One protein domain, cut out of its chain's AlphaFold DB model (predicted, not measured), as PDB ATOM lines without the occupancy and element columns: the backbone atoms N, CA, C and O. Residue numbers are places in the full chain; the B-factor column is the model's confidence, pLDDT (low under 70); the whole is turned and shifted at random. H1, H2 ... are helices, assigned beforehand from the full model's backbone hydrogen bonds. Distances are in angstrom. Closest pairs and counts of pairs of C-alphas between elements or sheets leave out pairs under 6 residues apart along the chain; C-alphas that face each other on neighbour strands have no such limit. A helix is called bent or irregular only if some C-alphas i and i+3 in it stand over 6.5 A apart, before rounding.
ATOM      1  N   ARG A  64     102.089 236.464 228.689       78.06
ATOM      2  CA  ARG A  64     102.965 236.275 229.860       78.06
ATOM      3  C   ARG A  64     102.230 236.547 231.179       78.06
ATOM      4  O   ARG A  64     102.344 235.751 232.105       78.06
ATOM      5  N   GLY A  65     101.404 237.596 231.215       77.75
ATOM      6  CA  GLY A  65     100.557 237.917 232.367       77.75
ATOM      7  C   GLY A  65      99.538 236.821 232.696       77.75
ATOM      8  O   GLY A  65      99.369 236.489 233.863       77.75
ATOM      9  N   LYS A  66      98.928 236.178 231.686       82.50
ATOM     10  CA  LYS A  66      98.024 235.032 231.895       82.50
ATOM     11  C   LYS A  66      98.742 233.848 232.547       82.50
ATOM     12  O   LYS A  66      98.186 233.231 233.447       82.50
ATOM     13  N   VAL A  67      99.976 233.544 232.139       84.12
ATOM     14  CA  VAL A  67     100.763 232.454 232.748       84.12
ATOM     15  C   VAL A  67     101.094 232.761 234.209       84.12
ATOM     16  O   VAL A  67     100.871 231.914 235.067       84.12
ATOM     17  N   MET A  68     101.574 233.972 234.506       83.50
ATOM     18  CA  MET A  68     101.873 234.395 235.882       83.50
ATOM     19  C   MET A  68     100.623 234.393 236.768       83.50
ATOM     20  O   MET A  68     100.686 233.934 237.905       83.50
ATOM     21  N   PHE A  69      99.479 234.823 236.229       83.00
ATOM     22  CA  PHE A  69      98.193 234.780 236.922       83.00
ATOM     23  C   PHE A  69      97.780 233.352 237.287       83.00
ATOM     24  O   PHE A  69      97.449 233.085 238.441       83.00
ATOM     25  N   LEU A  70      97.849 232.421 236.329       86.12
ATOM     26  CA  LEU A  70      97.519 231.019 236.582       86.12
ATOM     27  C   LEU A  70      98.491 230.408 237.600       86.12
ATOM     28  O   LEU A  70      98.053 229.752 238.538       86.12
ATOM     29  N   LEU A  71      99.796 230.667 237.478       86.06
ATOM     30  CA  LEU A  71     100.788 230.172 238.439       86.06
ATOM     31  C   LEU A  71     100.499 230.659 239.860       86.06
ATOM     32  O   LEU A  71     100.438 229.835 240.766       86.06
ATOM     33  N   ASN A  72     100.257 231.959 240.049       86.69
ATOM     34  CA  ASN A  72      99.945 232.520 241.363       86.69
ATOM     35  C   ASN A  72      98.681 231.899 241.979       86.69
ATOM     36  O   ASN A  72      98.584 231.734 243.190       86.69
ATOM     37  N   ARG A  73      97.711 231.536 241.135       86.00
ATOM     38  CA  ARG A  73      96.440 230.960 241.572       86.00
ATOM     39  C   ARG A  73      96.510 229.465 241.875       86.00
ATOM     40  O   ARG A  73      95.831 229.008 242.789       86.00
ATOM     41  N   TYR A  74      97.314 228.701 241.134       85.81
ATOM     42  CA  TYR A  74      97.428 227.251 241.327       85.81
ATOM     43  C   TYR A  74      98.542 226.837 242.297       85.81
ATOM     44  O   TYR A  74      98.455 225.760 242.882       85.81
ATOM     45  N   LEU A  75      99.559 227.677 242.518       85.88
ATOM     46  CA  LEU A  75     100.631 227.409 243.487       85.88
ATOM     47  C   LEU A  75     100.118 227.104 244.906       85.88
ATOM     48  O   LEU A  75     100.540 226.084 245.450       85.88
ATOM     49  N   PRO A  76      99.145 227.853 245.465       86.38
ATOM     50  CA  PRO A  76      98.585 227.562 246.784       86.38
ATOM     51  C   PRO A  76      97.985 226.153 246.929       86.38
ATOM     52  O   PRO A  76      98.001 225.580 248.018       86.38
ATOM     53  N   PHE A  77      97.483 225.548 245.844       85.56
ATOM     54  CA  PHE A  77      97.001 224.159 245.870       85.56
ATOM     55  C   PHE A  77      98.149 223.165 246.040       85.56
ATOM     56  O   PHE A  77      98.031 222.183 246.772       85.56
ATOM     57  N   ILE A  78      99.273 223.426 245.374       88.00
ATOM     58  CA  ILE A  78     100.472 222.597 245.493       88.00
ATOM     59  C   ILE A  78     101.081 222.788 246.886       88.00
ATOM     60  O   ILE A  78     101.407 221.796 247.531       88.00
ATOM     61  N   ASP A  79     101.157 224.027 247.381       85.12
ATOM     62  CA  ASP A  79     101.637 224.354 248.730       85.12
ATOM     63  C   ASP A  79     100.844 223.623 249.814       85.12
ATOM     64  O   ASP A  79     101.416 222.944 250.669       85.12
ATOM     65  N   THR A  80      99.514 223.724 249.764       84.06
ATOM     66  CA  THR A  80      98.628 223.080 250.744       84.06
ATOM     67  C   THR A  80      98.741 221.561 250.691       84.06
ATOM     68  O   THR A  80      98.882 220.926 251.736       84.06
ATOM     69  N   PHE A  81      98.761 220.962 249.497       84.75
ATOM     70  CA  PHE A  81      98.946 219.519 249.351       84.75
ATOM     71  C   PHE A  81     100.316 219.063 249.864       84.75
ATOM     72  O   PHE A  81     100.415 218.062 250.575       84.75
ATOM     73  N   LEU A  82     101.381 219.794 249.542       83.88
ATOM     74  CA  LEU A  82     102.734 219.450 249.958       83.88
ATOM     75  C   LEU A  82     102.903 219.576 251.476       83.88
ATOM     76  O   LEU A  82     103.518 218.708 252.093       83.88
ATOM     77  N   MET A  83     102.301 220.600 252.085       80.31
ATOM     78  CA  MET A  83     102.299 220.792 253.534       80.31
ATOM     79  C   MET A  83     101.515 219.684 254.253       80.31
ATOM     80  O   MET A  83     102.017 219.126 255.225       80.31
ATOM     81  N   LEU A  84     100.351 219.274 253.730       78.56
ATOM     82  CA  LEU A  84      99.599 218.129 254.262       78.56
ATOM     83  C   LEU A  84     100.398 216.824 254.175       78.56
ATOM     84  O   LEU A  84     100.471 216.078 255.150       78.56
ATOM     85  N   ASN A  85     101.032 216.547 253.031       78.00
ATOM     86  CA  ASN A  85     101.870 215.358 252.879       78.00
ATOM     87  C   ASN A  85     103.087 215.395 253.806       78.00
ATOM     88  O   ASN A  85     103.465 214.365 254.358       78.00
ATOM     89  N   HIS A  86     103.691 216.565 254.011       74.44
ATOM     90  CA  HIS A  86     104.804 216.720 254.942       74.44
ATOM     91  C   HIS A  86     104.389 216.416 256.384       74.44
ATOM     92  O   HIS A  86     104.996 215.561 257.029       74.44
ATOM     93  N   ASP A  87     103.287 217.006 256.844       68.31
ATOM     94  CA  ASP A  87     102.791 216.824 258.211       68.31
ATOM     95  C   ASP A  87     102.295 215.390 258.500       68.31
ATOM     96  O   ASP A  87     102.365 214.924 259.646       68.31
ATOM     97  N   ILE A  88     101.780 214.684 257.483       67.62
ATOM     98  CA  ILE A  88     101.187 213.341 257.617       67.62
ATOM     99  C   ILE A  88     102.211 212.228 257.358       67.62
ATOM    100  O   ILE A  88     102.245 211.255 258.105       67.62
ATOM    101  N   VAL A  89     103.042 212.350 256.318       65.00
ATOM    102  CA  VAL A  89     103.908 211.257 255.832       65.00
ATOM    103  C   VAL A  89     105.323 211.358 256.405       65.00
ATOM    104  O   VAL A  89     105.895 210.350 256.820       65.00
ATOM    105  N   LEU A  90     105.902 212.563 256.490       63.72
ATOM    106  CA  LEU A  90     107.296 212.727 256.931       63.72
ATOM    107  C   LEU A  90     107.487 212.657 258.453       63.72
ATOM    108  O   LEU A  90     108.622 212.548 258.920       63.72
ATOM    109  N   THR A  91     106.403 212.653 259.228       58.62
ATOM    110  CA  THR A  91     106.456 212.392 260.675       58.62
ATOM    111  C   THR A  91     106.751 210.925 261.004       58.62
ATOM    112  O   THR A  91     107.257 210.648 262.089       58.62
ATOM    113  N   GLY A  92     106.507 209.996 260.068       56.16
ATOM    114  CA  GLY A  92     106.811 208.566 260.217       56.16
ATOM    115  C   GLY A  92     108.097 208.096 259.523       56.16
ATOM    116  O   GLY A  92     108.560 206.987 259.783       56.16
ATOM    117  N   GLU A  93     108.693 208.913 258.650       59.44
ATOM    118  CA  GLU A  93     109.869 208.523 257.864       59.44
ATOM    119  C   GLU A  93     111.179 208.740 258.638       59.44
ATOM    120  O   GLU A  93     111.483 209.828 259.129       59.44
ATOM    121  N   THR A  94     112.010 207.700 258.684       57.72
ATOM    122  CA  THR A  94     113.322 207.688 259.351       57.72
ATOM    123  C   THR A  94     114.470 208.172 258.458       57.72
ATOM    124  O   THR A  94     115.620 208.223 258.886       57.72
ATOM    125  N   SER A  95     114.212 208.556 257.206       67.75
ATOM    126  CA  SER A  95     115.273 209.028 256.311       67.75
ATOM    127  C   SER A  95     115.542 210.527 256.473       67.75
ATOM    128  O   SER A  95     114.702 211.370 256.146       67.75
ATOM    129  N   GLN A  96     116.757 210.867 256.920       70.06
ATOM    130  CA  GLN A  96     117.206 212.253 257.094       70.06
ATOM    131  C   GLN A  96     117.152 213.052 255.780       70.06
ATOM    132  O   GLN A  96     116.767 214.220 255.784       70.06
ATOM    133  N   SER A  97     117.481 212.434 254.640       71.56
ATOM    134  CA  SER A  97     117.511 213.129 253.345       71.56
ATOM    135  C   SER A  97     116.115 213.506 252.846       71.56
ATOM    136  O   SER A  97     115.922 214.609 252.335       71.56
ATOM    137  N   LYS A  98     115.119 212.634 253.045       74.75
ATOM    138  CA  LYS A  98     113.725 212.929 252.682       74.75
ATOM    139  C   LYS A  98     113.130 214.031 253.560       74.75
ATOM    140  O   LYS A  98     112.464 214.915 253.032       74.75
ATOM    141  N   CYS A  99     113.418 214.019 254.864       76.25
ATOM    142  CA  CYS A  99     113.031 215.073 255.815       76.25
ATOM    143  C   CYS A  99     113.558 216.454 255.403       76.25
ATOM    144  O   CYS A  99     112.794 217.425 255.351       76.25
ATOM    145  N   LEU A 100     114.839 216.536 255.039       76.56
ATOM    146  CA  LEU A 100     115.456 217.779 254.578       76.56
ATOM    147  C   LEU A 100     114.845 218.259 253.258       76.56
ATOM    148  O   LEU A 100     114.410 219.407 253.179       76.56
ATOM    149  N   ASN A 101     114.736 217.384 252.255       78.94
ATOM    150  CA  ASN A 101     114.160 217.753 250.959       78.94
ATOM    151  C   ASN A 101     112.691 218.170 251.067       78.94
ATOM    152  O   ASN A 101     112.301 219.175 250.478       78.94
ATOM    153  N   GLY A 102     111.881 217.433 251.832       79.06
ATOM    154  CA  GLY A 102     110.473 217.764 252.038       79.06
ATOM    155  C   GLY A 102     110.309 219.120 252.715       79.06
ATOM    156  O   GLY A 102     109.493 219.931 252.288       79.06
ATOM    157  N   THR A 103     111.131 219.412 253.727       77.62
ATOM    158  CA  THR A 103     111.026 220.699 254.424       77.62
ATOM    159  C   THR A 103     111.563 221.861 253.595       77.62
ATOM    160  O   THR A 103     110.985 222.949 253.621       77.62
ATOM    161  N   ALA A 104     112.630 221.637 252.825       81.12
ATOM    162  CA  ALA A 104     113.112 222.612 251.858       81.12
ATOM    163  C   ALA A 104     112.017 222.929 250.832       81.12
ATOM    164  O   ALA A 104     111.731 224.098 250.605       81.12
ATOM    165  N   ALA A 105     111.348 221.914 250.279       83.94
ATOM    166  CA  ALA A 105     110.288 222.103 249.294       83.94
ATOM    167  C   ALA A 105     109.097 222.904 249.856       83.94
ATOM    168  O   ALA A 105     108.687 223.881 249.238       83.94
ATOM    169  N   VAL A 106     108.615 222.565 251.059       82.88
ATOM    170  CA  VAL A 106     107.528 223.304 251.739       82.88
ATOM    171  C   VAL A 106     107.918 224.750 252.073       82.88
ATOM    172  O   VAL A 106     107.052 225.611 252.168       82.88
ATOM    173  N   THR A 107     109.209 225.043 252.242       82.06
ATOM    174  CA  THR A 107     109.687 226.409 252.520       82.06
ATOM    175  C   THR A 107     109.888 227.217 251.235       82.06
ATOM    176  O   THR A 107     109.554 228.395 251.188       82.06
ATOM    177  N   TRP A 108     110.418 226.593 250.182       85.19
ATOM    178  CA  TRP A 108     110.702 227.253 248.906       85.19
ATOM    179  C   TRP A 108     109.449 227.580 248.103       85.19
ATOM    180  O   TRP A 108     109.405 228.614 247.439       85.19
ATOM    181  N   LEU A 109     108.447 226.706 248.134       86.38
ATOM    182  CA  LEU A 109     107.281 226.827 247.266       86.38
ATOM    183  C   LEU A 109     106.432 228.089 247.565       86.38
ATOM    184  O   LEU A 109     106.194 228.851 246.621       86.38
ATOM    185  N   PRO A 110     106.156 228.455 248.836       83.50
ATOM    186  CA  PRO A 110     105.513 229.730 249.159       83.50
ATOM    187  C   PRO A 110     106.365 230.953 248.794       83.50
ATOM    188  O   PRO A 110     105.829 231.982 248.390       83.50
ATOM    189  N   VAL A 111     107.698 230.855 248.893       85.06
ATOM    190  CA  VAL A 111     108.615 231.946 248.506       85.06
ATOM    191  C   VAL A 111     108.520 232.227 247.008       85.06
ATOM    192  O   VAL A 111     108.468 233.388 246.601       85.06
ATOM    193  N   PHE A 112     108.431 231.184 246.179       86.94
ATOM    194  CA  PHE A 112     108.152 231.358 244.755       86.94
ATOM    195  C   PHE A 112     106.779 231.987 244.513       86.94
ATOM    196  O   PHE A 112     106.675 232.870 243.664       86.94
ATOM    197  N   GLY A 113     105.755 231.588 245.273       86.44
ATOM    198  CA  GLY A 113     104.427 232.209 245.228       86.44
ATOM    199  C   GLY A 113     104.474 233.717 245.480       86.44
ATOM    200  O   GLY A 113     103.966 234.487 244.670       86.44
ATOM    201  N   ILE A 114     105.174 234.150 246.533       83.94
ATOM    202  CA  ILE A 114     105.351 235.574 246.866       83.94
ATOM    203  C   ILE A 114     106.045 236.323 245.721       83.94
ATOM    204  O   ILE A 114     105.556 237.357 245.275       83.94
ATOM    205  N   ILE A 115     107.148 235.788 245.190       84.06
ATOM    206  CA  ILE A 115     107.878 236.423 244.077       84.06
ATOM    207  C   ILE A 115     106.983 236.568 242.838       84.06
ATOM    208  O   ILE A 115     107.051 237.581 242.140       84.06
ATOM    209  N   ILE A 116     106.146 235.569 242.550       85.75
ATOM    210  CA  ILE A 116     105.219 235.599 241.413       85.75
ATOM    211  C   ILE A 116     104.093 236.613 241.647       85.75
ATOM    212  O   ILE A 116     103.739 237.331 240.711       85.75
ATOM    213  N   ALA A 117     103.551 236.703 242.864       85.50
ATOM    214  CA  ALA A 117     102.534 237.688 243.222       85.50
ATOM    215  C   ALA A 117     103.053 239.124 243.037       85.50
ATOM    216  O   ALA A 117     102.420 239.930 242.354       85.50
ATOM    217  N   GLU A 118     104.251 239.404 243.549       80.06
ATOM    218  CA  GLU A 118     104.934 240.694 243.398       80.06
ATOM    219  C   GLU A 118     105.223 241.012 241.922       80.06
ATOM    220  O   GLU A 118     104.943 242.110 241.434       80.06
ATOM    221  N   ALA A 119     105.707 240.023 241.160       81.12
ATOM    222  CA  ALA A 119     105.940 240.174 239.725       81.12
ATOM    223  C   ALA A 119     104.654 240.519 238.963       81.12
ATOM    224  O   ALA A 119     104.695 241.307 238.020       81.12
ATOM    225  N   LEU A 120     103.523 239.922 239.344       83.44
ATOM    226  CA  LEU A 120     102.235 240.139 238.692       83.44
ATOM    227  C   LEU A 120     101.717 241.556 238.931       83.44
ATOM    228  O   LEU A 120     101.253 242.196 237.985       83.44
ATOM    229  N   ILE A 121     101.834 242.048 240.167       78.69
ATOM    230  CA  ILE A 121     101.473 243.424 240.515       78.69
ATOM    231  C   ILE A 121     102.336 244.390 239.698       78.69
ATOM    232  O   ILE A 121     101.805 245.225 238.974       78.69
ATOM    233  N   LEU A 122     103.658 244.223 239.693       75.25
ATOM    234  CA  LEU A 122     104.563 245.127 238.973       75.25
ATOM    235  C   LEU A 122     104.432 245.061 237.449       75.25
ATOM    236  O   LEU A 122     104.535 246.082 236.765       75.25
ATOM    237  N   TYR A 123     104.164 243.871 236.904       73.94
ATOM    238  CA  TYR A 123     103.901 243.691 235.478       73.94
ATOM    239  C   TYR A 123     102.674 244.491 235.021       73.94
ATOM    240  O   TYR A 123     102.657 244.984 233.896       73.94
ATOM    241  N   GLY A 124     101.659 244.623 235.880       70.38
ATOM    242  CA  GLY A 124     100.453 245.393 235.582       70.38
ATOM    243  C   GLY A 124     100.652 246.911 235.581       70.38
ATOM    244  O   GLY A 124      99.859 247.605 234.950       70.38
ATOM    245  N   PHE A 125     101.684 247.420 236.259       63.25
ATOM    246  CA  PHE A 125     101.864 248.853 236.491       63.25
ATOM    247  C   PHE A 125     102.874 249.499 235.534       63.25
ATOM    248  O   PHE A 125     102.470 250.336 234.733       63.25
ATOM    249  N   PHE A 126     104.160 249.126 235.565       58.22
ATOM    250  CA  PHE A 126     105.197 249.879 234.823       58.22
ATOM    251  C   PHE A 126     106.341 249.038 234.243       58.22
ATOM    252  O   PHE A 126     107.248 249.572 233.605       58.22
ATOM    253  N   GLY A 127     106.268 247.712 234.366       61.81
ATOM    254  CA  GLY A 127     107.374 246.836 233.997       61.81
ATOM    255  C   GLY A 127     108.336 246.612 235.162       61.81
ATOM    256  O   GLY A 127     108.178 247.138 236.258       61.81
ATOM    257  N   VAL A 128     109.292 245.710 234.957       64.62
ATOM    258  CA  VAL A 128     110.131 245.192 236.043       64.62
ATOM    259  C   VAL A 128     111.260 246.170 236.375       64.62
ATOM    260  O   VAL A 128     112.279 246.196 235.678       64.62
ATOM    261  N   ASP A 129     111.111 246.906 237.473       71.62
ATOM    262  CA  ASP A 129     112.112 247.861 237.955       71.62
ATOM    263  C   ASP A 129     113.276 247.211 238.721       71.62
ATOM    264  O   ASP A 129     113.224 246.065 239.183       71.62
ATOM    265  N   THR A 130     114.374 247.961 238.877       74.38
ATOM    266  CA  THR A 130     115.563 247.537 239.639       74.38
ATOM    267  C   THR A 130     115.219 247.189 241.090       74.38
ATOM    268  O   THR A 130     115.767 246.227 241.628       74.38
ATOM    269  N   SER A 131     114.261 247.897 241.694       73.44
ATOM    270  CA  SER A 131     113.784 247.654 243.061       73.44
ATOM    271  C   SER A 131     113.222 246.242 243.243       73.44
ATOM    272  O   SER A 131     113.530 245.582 244.233       73.44
ATOM    273  N   PHE A 132     112.498 245.718 242.249       75.44
ATOM    274  CA  PHE A 132     111.981 244.349 242.282       75.44
ATOM    275  C   PHE A 132     113.095 243.308 242.251       75.44
ATOM    276  O   PHE A 132     113.085 242.353 243.020       75.44
ATOM    277  N   LYS A 133     114.103 243.510 241.395       80.50
ATOM    278  CA  LYS A 133     115.252 242.596 241.317       80.50
ATOM    279  C   LYS A 133     116.003 242.553 242.648       80.50
ATOM    280  O   LYS A 133     116.392 241.473 243.084       80.50
ATOM    281  N   VAL A 134     116.175 243.706 243.300       82.19
ATOM    282  CA  VAL A 134     116.795 243.802 244.630       82.19
ATOM    283  C   VAL A 134     115.950 243.075 245.676       82.19
ATOM    284  O   VAL A 134     116.497 242.256 246.410       82.19
ATOM    285  N   LEU A 135     114.633 243.299 245.703       80.69
ATOM    286  CA  LEU A 135     113.720 242.597 246.607       80.69
ATOM    287  C   LEU A 135     113.799 241.076 246.420       80.69
ATOM    288  O   LEU A 135     113.992 240.355 247.396       80.69
ATOM    289  N   CYS A 136     113.735 240.581 245.180       83.56
ATOM    290  CA  CYS A 136     113.874 239.155 244.894       83.56
ATOM    291  C   CYS A 136     115.200 238.598 245.416       83.56
ATOM    292  O   CYS A 136     115.208 237.572 246.089       83.56
ATOM    293  N   VAL A 137     116.324 239.268 245.140       86.38
ATOM    294  CA  VAL A 137     117.641 238.825 245.620       86.38
ATOM    295  C   VAL A 137     117.680 238.791 247.148       86.38
ATOM    296  O   VAL A 137     118.139 237.802 247.714       86.38
ATOM    297  N   LEU A 138     117.158 239.818 247.822       84.31
ATOM    298  CA  LEU A 138     117.107 239.871 249.283       84.31
ATOM    299  C   LEU A 138     116.250 238.742 249.868       84.31
ATOM    300  O   LEU A 138     116.715 238.037 250.761       84.31
ATOM    301  N   VAL A 139     115.045 238.517 249.337       82.75
ATOM    302  CA  VAL A 139     114.144 237.437 249.778       82.75
ATOM    303  C   VAL A 139     114.796 236.066 249.585       82.75
ATOM    304  O   VAL A 139     114.757 235.232 250.491       82.75
ATOM    305  N   LEU A 140     115.456 235.835 248.447       85.81
ATOM    306  CA  LEU A 140     116.180 234.589 248.186       85.81
ATOM    307  C   LEU A 140     117.340 234.397 249.168       85.81
ATOM    308  O   LEU A 140     117.488 233.312 249.727       85.81
ATOM    309  N   VAL A 141     118.146 235.433 249.413       87.81
ATOM    310  CA  VAL A 141     119.280 235.370 250.348       87.81
ATOM    311  C   VAL A 141     118.803 235.098 251.772       87.81
ATOM    312  O   VAL A 141     119.331 234.198 252.423       87.81
ATOM    313  N   VAL A 142     117.776 235.812 252.241       84.44
ATOM    314  CA  VAL A 142     117.179 235.592 253.565       84.44
ATOM    315  C   VAL A 142     116.656 234.161 253.683       84.44
ATOM    316  O   VAL A 142     116.996 233.470 254.637       84.44
ATOM    317  N   THR A 143     115.930 233.666 252.678       81.31
ATOM    318  CA  THR A 143     115.401 232.290 252.667       81.31
ATOM    319  C   THR A 143     116.519 231.244 252.717       81.31
ATOM    320  O   THR A 143     116.423 230.257 253.443       81.31
ATOM    321  N   GLN A 144     117.617 231.459 251.987       85.06
ATOM    322  CA  GLN A 144     118.782 230.569 252.029       85.06
ATOM    323  C   GLN A 144     119.436 230.550 253.414       85.06
ATOM    324  O   GLN A 144     119.857 229.491 253.882       85.06
ATOM    325  N   ILE A 145     119.531 231.711 254.068       83.50
ATOM    326  CA  ILE A 145     120.057 231.820 255.432       83.50
ATOM    327  C   ILE A 145     119.138 231.083 256.407       83.50
ATOM    328  O   ILE A 145     119.634 230.308 257.220       83.50
ATOM    329  N   GLU A 146     117.819 231.250 256.286       77.94
ATOM    330  CA  GLU A 146     116.836 230.554 257.122       77.94
ATOM    331  C   GLU A 146     116.956 229.038 256.989       77.94
ATOM    332  O   GLU A 146     117.095 228.336 257.984       77.94
ATOM    333  N   ILE A 147     116.996 228.515 255.760       76.19
ATOM    334  CA  ILE A 147     117.098 227.068 255.530       76.19
ATOM    335  C   ILE A 147     118.404 226.506 256.099       76.19
ATOM    336  O   ILE A 147     118.399 225.417 256.668       76.19
ATOM    337  N   LYS A 148     119.510 227.250 255.993       78.94
ATOM    338  CA  LYS A 148     120.796 226.856 256.588       78.94
ATOM    339  C   LYS A 148     120.812 226.974 258.112       78.94
ATOM    340  O   LYS A 148     121.540 226.228 258.759       78.94
ATOM    341  N   SER A 149     120.046 227.905 258.677       73.31
ATOM    342  CA  SER A 149     119.925 228.107 260.125       73.31
ATOM    343  C   SER A 149     119.010 227.076 260.789       73.31
ATOM    344  O   SER A 149     119.080 226.886 262.004       73.31
ATOM    345  N   LEU A 150     118.141 226.417 260.023       70.12
ATOM    346  CA  LEU A 150     117.263 225.371 260.529       70.12
ATOM    347  C   LEU A 150     118.049 224.067 260.707       70.12
ATOM    348  O   LEU A 150     118.390 223.382 259.742       70.12
ATOM    349  N   ALA A 151     118.310 223.696 261.960       63.91
ATOM    350  CA  ALA A 151     118.862 222.387 262.282       63.91
ATOM    351  C   ALA A 151     117.725 221.354 262.376       63.91
ATOM    352  O   ALA A 151     116.782 221.500 263.162       63.91
ATOM    353  N   TYR A 152     117.821 220.293 261.577       65.38
ATOM    354  CA  TYR A 152     116.907 219.152 261.615       65.38
ATOM    355  C   TYR A 152     117.634 217.952 262.203       65.38
ATOM    356  O   TYR A 152     118.712 217.590 261.732       65.38
ATOM    357  N   SER A 153     117.037 217.317 263.210       58.41
ATOM    358  CA  SER A 153     117.553 216.041 263.705       58.41
ATOM    359  C   SER A 153     116.934 214.899 262.910       58.41
ATOM    360  O   SER A 153     115.716 214.838 262.757       58.41
ATOM    361  N   GLY A 154     117.783 213.994 262.415       62.44
ATOM    362  CA  GLY A 154     117.381 212.670 261.937       62.44
ATOM    363  C   GLY A 154     117.118 211.689 263.098       62.44
ATOM    364  O   GLY A 154     117.149 212.114 264.257       62.44
ATOM    365  N   PRO A 155     116.847 210.397 262.810       58.22
ATOM    366  CA  PRO A 155     116.435 209.375 263.789       58.22
ATOM    367  C   PRO A 155     117.303 209.337 265.054       58.22
ATOM    368  O   PRO A 155     118.510 209.558 264.946       58.22
ATOM    369  N   PRO A 156     116.727 209.018 266.236       57.94
ATOM    370  CA  PRO A 156     115.562 208.138 266.438       57.94
ATOM    371  C   PRO A 156     114.188 208.818 266.624       57.94
ATOM    372  O   PRO A 156     113.234 208.138 266.987       57.94
ATOM    373  N   HIS A 157     114.039 210.132 266.411       58.66
ATOM    374  CA  HIS A 157     112.814 210.863 266.801       58.66
ATOM    375  C   HIS A 157     111.943 211.392 265.642       58.66
ATOM    376  O   HIS A 157     111.080 212.233 265.865       58.66
ATOM    377  N   GLY A 158     112.100 210.884 264.416       61.72
ATOM    378  CA  GLY A 158     111.372 211.410 263.251       61.72
ATOM    379  C   GLY A 158     111.813 212.833 262.873       61.72
ATOM    380  O   GLY A 158     112.740 213.388 263.463       61.72
ATOM    381  N   CYS A 159     111.191 213.422 261.850       66.62
ATOM    382  CA  CYS A 159     111.566 214.742 261.333       66.62
ATOM    383  C   CYS A 159     111.093 215.868 262.276       66.62
ATOM    384  O   CYS A 159     109.996 216.402 262.119       66.62
ATOM    385  N   ILE A 160     111.911 216.231 263.270       65.44
ATOM    386  CA  ILE A 160     111.609 217.311 264.225       65.44
ATOM    387  C   ILE A 160     112.498 218.527 263.937       65.44
ATOM    388  O   ILE A 160     113.724 218.416 263.839       65.44
ATOM    389  N   LYS A 161     111.877 219.711 263.844       65.88
ATOM    390  CA  LYS A 161     112.587 221.000 263.837       65.88
ATOM    391  C   LYS A 161     113.226 221.214 265.212       65.88
ATOM    392  O   LYS A 161     112.505 221.340 266.196       65.88
ATOM    393  N   GLN A 162     114.558 221.223 265.289       62.00
ATOM    394  CA  GLN A 162     115.281 221.335 266.567       62.00
ATOM    395  C   GLN A 162     115.438 222.786 267.025       62.00
ATOM    396  O   GLN A 162     115.524 223.059 268.219       62.00
ATOM    397  N   THR A 163     115.483 223.722 266.080       63.59
ATOM    398  CA  THR A 163     115.761 225.129 266.360       63.59
ATOM    399  C   THR A 163     114.523 225.984 266.160       63.59
ATOM    400  O   THR A 163     113.769 225.821 265.198       63.59
ATOM    401  N   TRP A 164     114.331 226.927 267.080       60.03
ATOM    402  CA  TRP A 164     113.340 227.983 266.933       60.03
ATOM    403  C   TRP A 164     113.630 228.801 265.671       60.03
ATOM    404  O   TRP A 164     114.802 228.976 265.324       60.03
ATOM    405  N   PRO A 165     112.585 229.296 264.983       61.97
ATOM    406  CA  PRO A 165     112.771 230.152 263.825       61.97
ATOM    407  C   PRO A 165     113.616 231.363 264.215       61.97
ATOM    408  O   PRO A 165     113.364 232.027 265.226       61.97
ATOM    409  N   SER A 166     114.645 231.627 263.419       68.56
ATOM    410  CA  SER A 166     115.490 232.798 263.573       68.56
ATOM    411  C   SER A 166     114.636 234.061 263.425       68.56
ATOM    412  O   SER A 166     113.671 234.105 262.664       68.56
ATOM    413  N   LYS A 167     114.987 235.139 264.137       78.25
ATOM    414  CA  LYS A 167     114.255 236.419 264.046       78.25
ATOM    415  C   LYS A 167     114.339 237.063 262.651       78.25
ATOM    416  O   LYS A 167     113.722 238.099 262.427       78.25
ATOM    417  N   ILE A 168     115.094 236.473 261.724       74.25
ATOM    418  CA  ILE A 168     115.317 237.006 260.383       74.25
ATOM    419  C   ILE A 168     114.082 236.859 259.470       74.25
ATOM    420  O   ILE A 168     113.912 237.679 258.571       74.25
ATOM    421  N   ILE A 169     113.113 236.005 259.829       71.50
ATOM    422  CA  ILE A 169     111.760 235.992 259.243       71.50
ATOM    423  C   ILE A 169     111.083 237.367 259.382       71.50
ATOM    424  O   ILE A 169     110.425 237.829 258.452       71.50
ATOM    425  N   ILE A 170     111.273 238.056 260.515       77.19
ATOM    426  CA  ILE A 170     110.686 239.387 260.755       77.19
ATOM    427  C   ILE A 170     111.248 240.401 259.756       77.19
ATOM    428  O   ILE A 170     110.501 241.225 259.237       77.19
ATOM    429  N   LEU A 171     112.544 240.309 259.438       76.88
ATOM    430  CA  LEU A 171     113.169 241.166 258.433       76.88
ATOM    431  C   LEU A 171     112.545 240.940 257.049       76.88
ATOM    432  O   LEU A 171     112.269 241.909 256.349       76.88
ATOM    433  N   GLY A 172     112.273 239.684 256.679       74.88
ATOM    434  CA  GLY A 172     111.585 239.351 255.429       74.88
ATOM    435  C   GLY A 172     110.194 239.985 255.331       74.88
ATOM    436  O   GLY A 172     109.883 240.615 254.325       74.88
ATOM    437  N   PHE A 173     109.388 239.892 256.396       76.69
ATOM    438  CA  PHE A 173     108.067 240.531 256.442       76.69
ATOM    439  C   PHE A 173     108.144 242.055 256.350       76.69
ATOM    440  O   PHE A 173     107.369 242.663 255.622       76.69
ATOM    441  N   VAL A 174     109.087 242.676 257.061       82.31
ATOM    442  CA  VAL A 174     109.275 244.131 257.019       82.31
ATOM    443  C   VAL A 174     109.643 244.591 255.607       82.31
ATOM    444  O   VAL A 174     109.060 245.552 255.117       82.31
ATOM    445  N   LEU A 175     110.560 243.891 254.932       76.56
ATOM    446  CA  LEU A 175     110.954 244.207 253.555       76.56
ATOM    447  C   LEU A 175     109.787 244.093 252.567       76.56
ATOM    448  O   LEU A 175     109.664 244.946 251.692       76.56
ATOM    449  N   LEU A 176     108.937 243.077 252.729       76.56
ATOM    450  CA  LEU A 176     107.741 242.885 251.906       76.56
ATOM    451  C   LEU A 176     106.728 244.020 252.121       76.56
ATOM    452  O   LEU A 176     106.217 244.596 251.170       76.56
ATOM    453  N   VAL A 177     106.492 244.422 253.373       82.69
ATOM    454  CA  VAL A 177     105.619 245.572 253.658       82.69
ATOM    455  C   VAL A 177     106.172 246.843 253.012       82.69
ATOM    456  O   VAL A 177     105.423 247.592 252.391       82.69
ATOM    457  N   PHE A 178     107.484 247.078 253.103       81.56
ATOM    458  CA  PHE A 178     108.100 248.224 252.438       81.56
ATOM    459  C   PHE A 178     107.899 248.190 250.916       81.56
ATOM    460  O   PHE A 178     107.527 249.218 250.348       81.56
ATOM    461  N   SER A 179     108.062 247.041 250.250       76.19
ATOM    462  CA  SER A 179     107.822 246.960 248.802       76.19
ATOM    463  C   SER A 179     106.376 247.264 248.426       76.19
ATOM    464  O   SER A 179     106.147 248.030 247.490       76.19
ATOM    465  N   GLU A 180     105.403 246.754 249.182       74.88
ATOM    466  CA  GLU A 180     103.990 247.068 248.954       74.88
ATOM    467  C   GLU A 180     103.696 248.566 249.128       74.88
ATOM    468  O   GLU A 180     102.948 249.151 248.337       74.88
ATOM    469  N   THR A 181     104.310 249.222 250.122       80.00
ATOM    470  CA  THR A 181     104.112 250.666 250.334       80.00
ATOM    471  C   THR A 181     104.659 251.522 249.194       80.00
ATOM    472  O   THR A 181     103.998 252.478 248.785       80.00
ATOM    473  N   GLU A 182     105.817 251.163 248.633       73.44
ATOM    474  CA  GLU A 182     106.399 251.858 247.478       73.44
ATOM    475  C   GLU A 182     105.502 251.713 246.240       73.44
ATOM    476  O   GLU A 182     105.206 252.698 245.556       73.44
ATOM    477  N   ILE A 183     104.977 250.505 245.998       71.12
ATOM    478  CA  ILE A 183     104.027 250.243 244.907       71.12
ATOM    479  C   ILE A 183     102.758 251.090 245.079       71.12
ATOM    480  O   ILE A 183     102.268 251.684 244.116       71.12
ATOM    481  N   HIS A 184     102.227 251.187 246.302       70.25
ATOM    482  CA  HIS A 184     101.027 251.980 246.566       70.25
ATOM    483  C   HIS A 184     101.263 253.485 246.384       70.25
ATOM    484  O   HIS A 184     100.414 254.176 245.820       70.25
ATOM    485  N   SER A 185     102.424 253.987 246.815       70.50
ATOM    486  CA  SER A 185     102.833 255.382 246.619       70.50
ATOM    487  C   SER A 185     102.865 255.745 245.131       70.50
ATOM    488  O   SER A 185     102.246 256.727 244.709       70.50
ATOM    489  N   HIS A 186     103.477 254.888 244.307       67.25
ATOM    490  CA  HIS A 186     103.516 255.084 242.858       67.25
ATOM    491  C   HIS A 186     102.116 254.983 242.230       67.25
ATOM    492  O   HIS A 186     101.726 255.828 241.424       67.25
ATOM    493  N   SER A 187     101.297 254.018 242.672       66.88
ATOM    494  CA  SER A 187      99.904 253.889 242.227       66.88
ATOM    495  C   SER A 187      99.051 255.121 242.553       66.88
ATOM    496  O   SER A 187      98.122 255.430 241.800       66.88
ATOM    497  N   GLY A 188      99.301 255.789 243.680       63.31
ATOM    498  CA  GLY A 188      98.615 257.024 244.060       63.31
ATOM    499  C   GLY A 188      99.033 258.207 243.187       63.31
ATOM    500  O   GLY A 188      98.181 258.989 242.759       63.31
ATOM    501  N   TYR A 189     100.325 258.295 242.867       62.00
ATOM    502  CA  TYR A 189     100.895 259.348 242.028       62.00
ATOM    503  C   TYR A 189     100.316 259.358 240.603       62.00
ATOM    504  O   TYR A 189      99.884 260.406 240.118       62.00
TER     505      TYR A 189
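Overview. This is residues 64 to 189 of the 198 residues of an uncharacterized protein of Rickenella mellea (UniProt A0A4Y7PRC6). A long up-and-down bundle of H2, H3 and H4, each running against the one before, has the bent helix H1 packed on H2, away from H3 and H4. The link between H3 and H4 loops back at the end where H2 begins. The printed part has 126 residues, with four named helices in the order H1 H2 H3 H4 and no named strand, class all helix. It is loose, with a radius of gyration of the C-alphas of 17.1 A, and elongated, spanning 58 by 30 by 17 A.

Arrangement. H2, residues 96 to 125, touches H3, residues 130 to 149, at a shallow tilt of 14 degrees, opposite ways; their closest C-alphas, Ile 115 and Cys 136, are 6.6 A apart. H4, residues 168 to 189, touches H3 at 6.5 A between the closest C-alphas, Val 139 and Gly 172. H2 and H4 are close but not clearly touching, Leu 122 to Ile 183 being 7.9 A between closest C-alphas. H1, residues 64 to 89, was assigned as one helix by its hydrogen bonds but is bent, with C-alphas 73 and 76 6.6 A apart; its arms are H1a, residues 64 to 73, and H1b, residues 76 to 89. H1b touches residues 102 to 113 of H2, closest C-alphas Met 83 and Val 106, 6.1 A. H1a touches residues 113 to 123 of H2 at a steep tilt of 48 degrees, closest C-alphas Asn 72 and Gly 113, 5.9 A. Both arms are apart from H3 and H4. Every O i to N i+4 pair is within hydrogen-bond range in H1a, H1b, H3 and H4; in H2 24 of 26 are.

Along the chain. H2 is 44.7 A long, from C-alpha 96 at (117.206, 212.253, 257.094); H4 is 32.3 A, ending at C-alpha 189, (100.895, 259.348, 242.028); H3 is 28.6 A, H1b 19.4 A and H1a 14.4 A.

Size, cuts and confidence. The C-alphas farthest apart, Pro 156 and Tyr 189, are 58.6 A apart. The printed part has no cut. The H3 to H4 link, 18 residues, is long. Mean pLDDT of the printed part is 75.6, with residues 87 to 95, 125 to 128, 151 to 166 and 186 to 189 under 70.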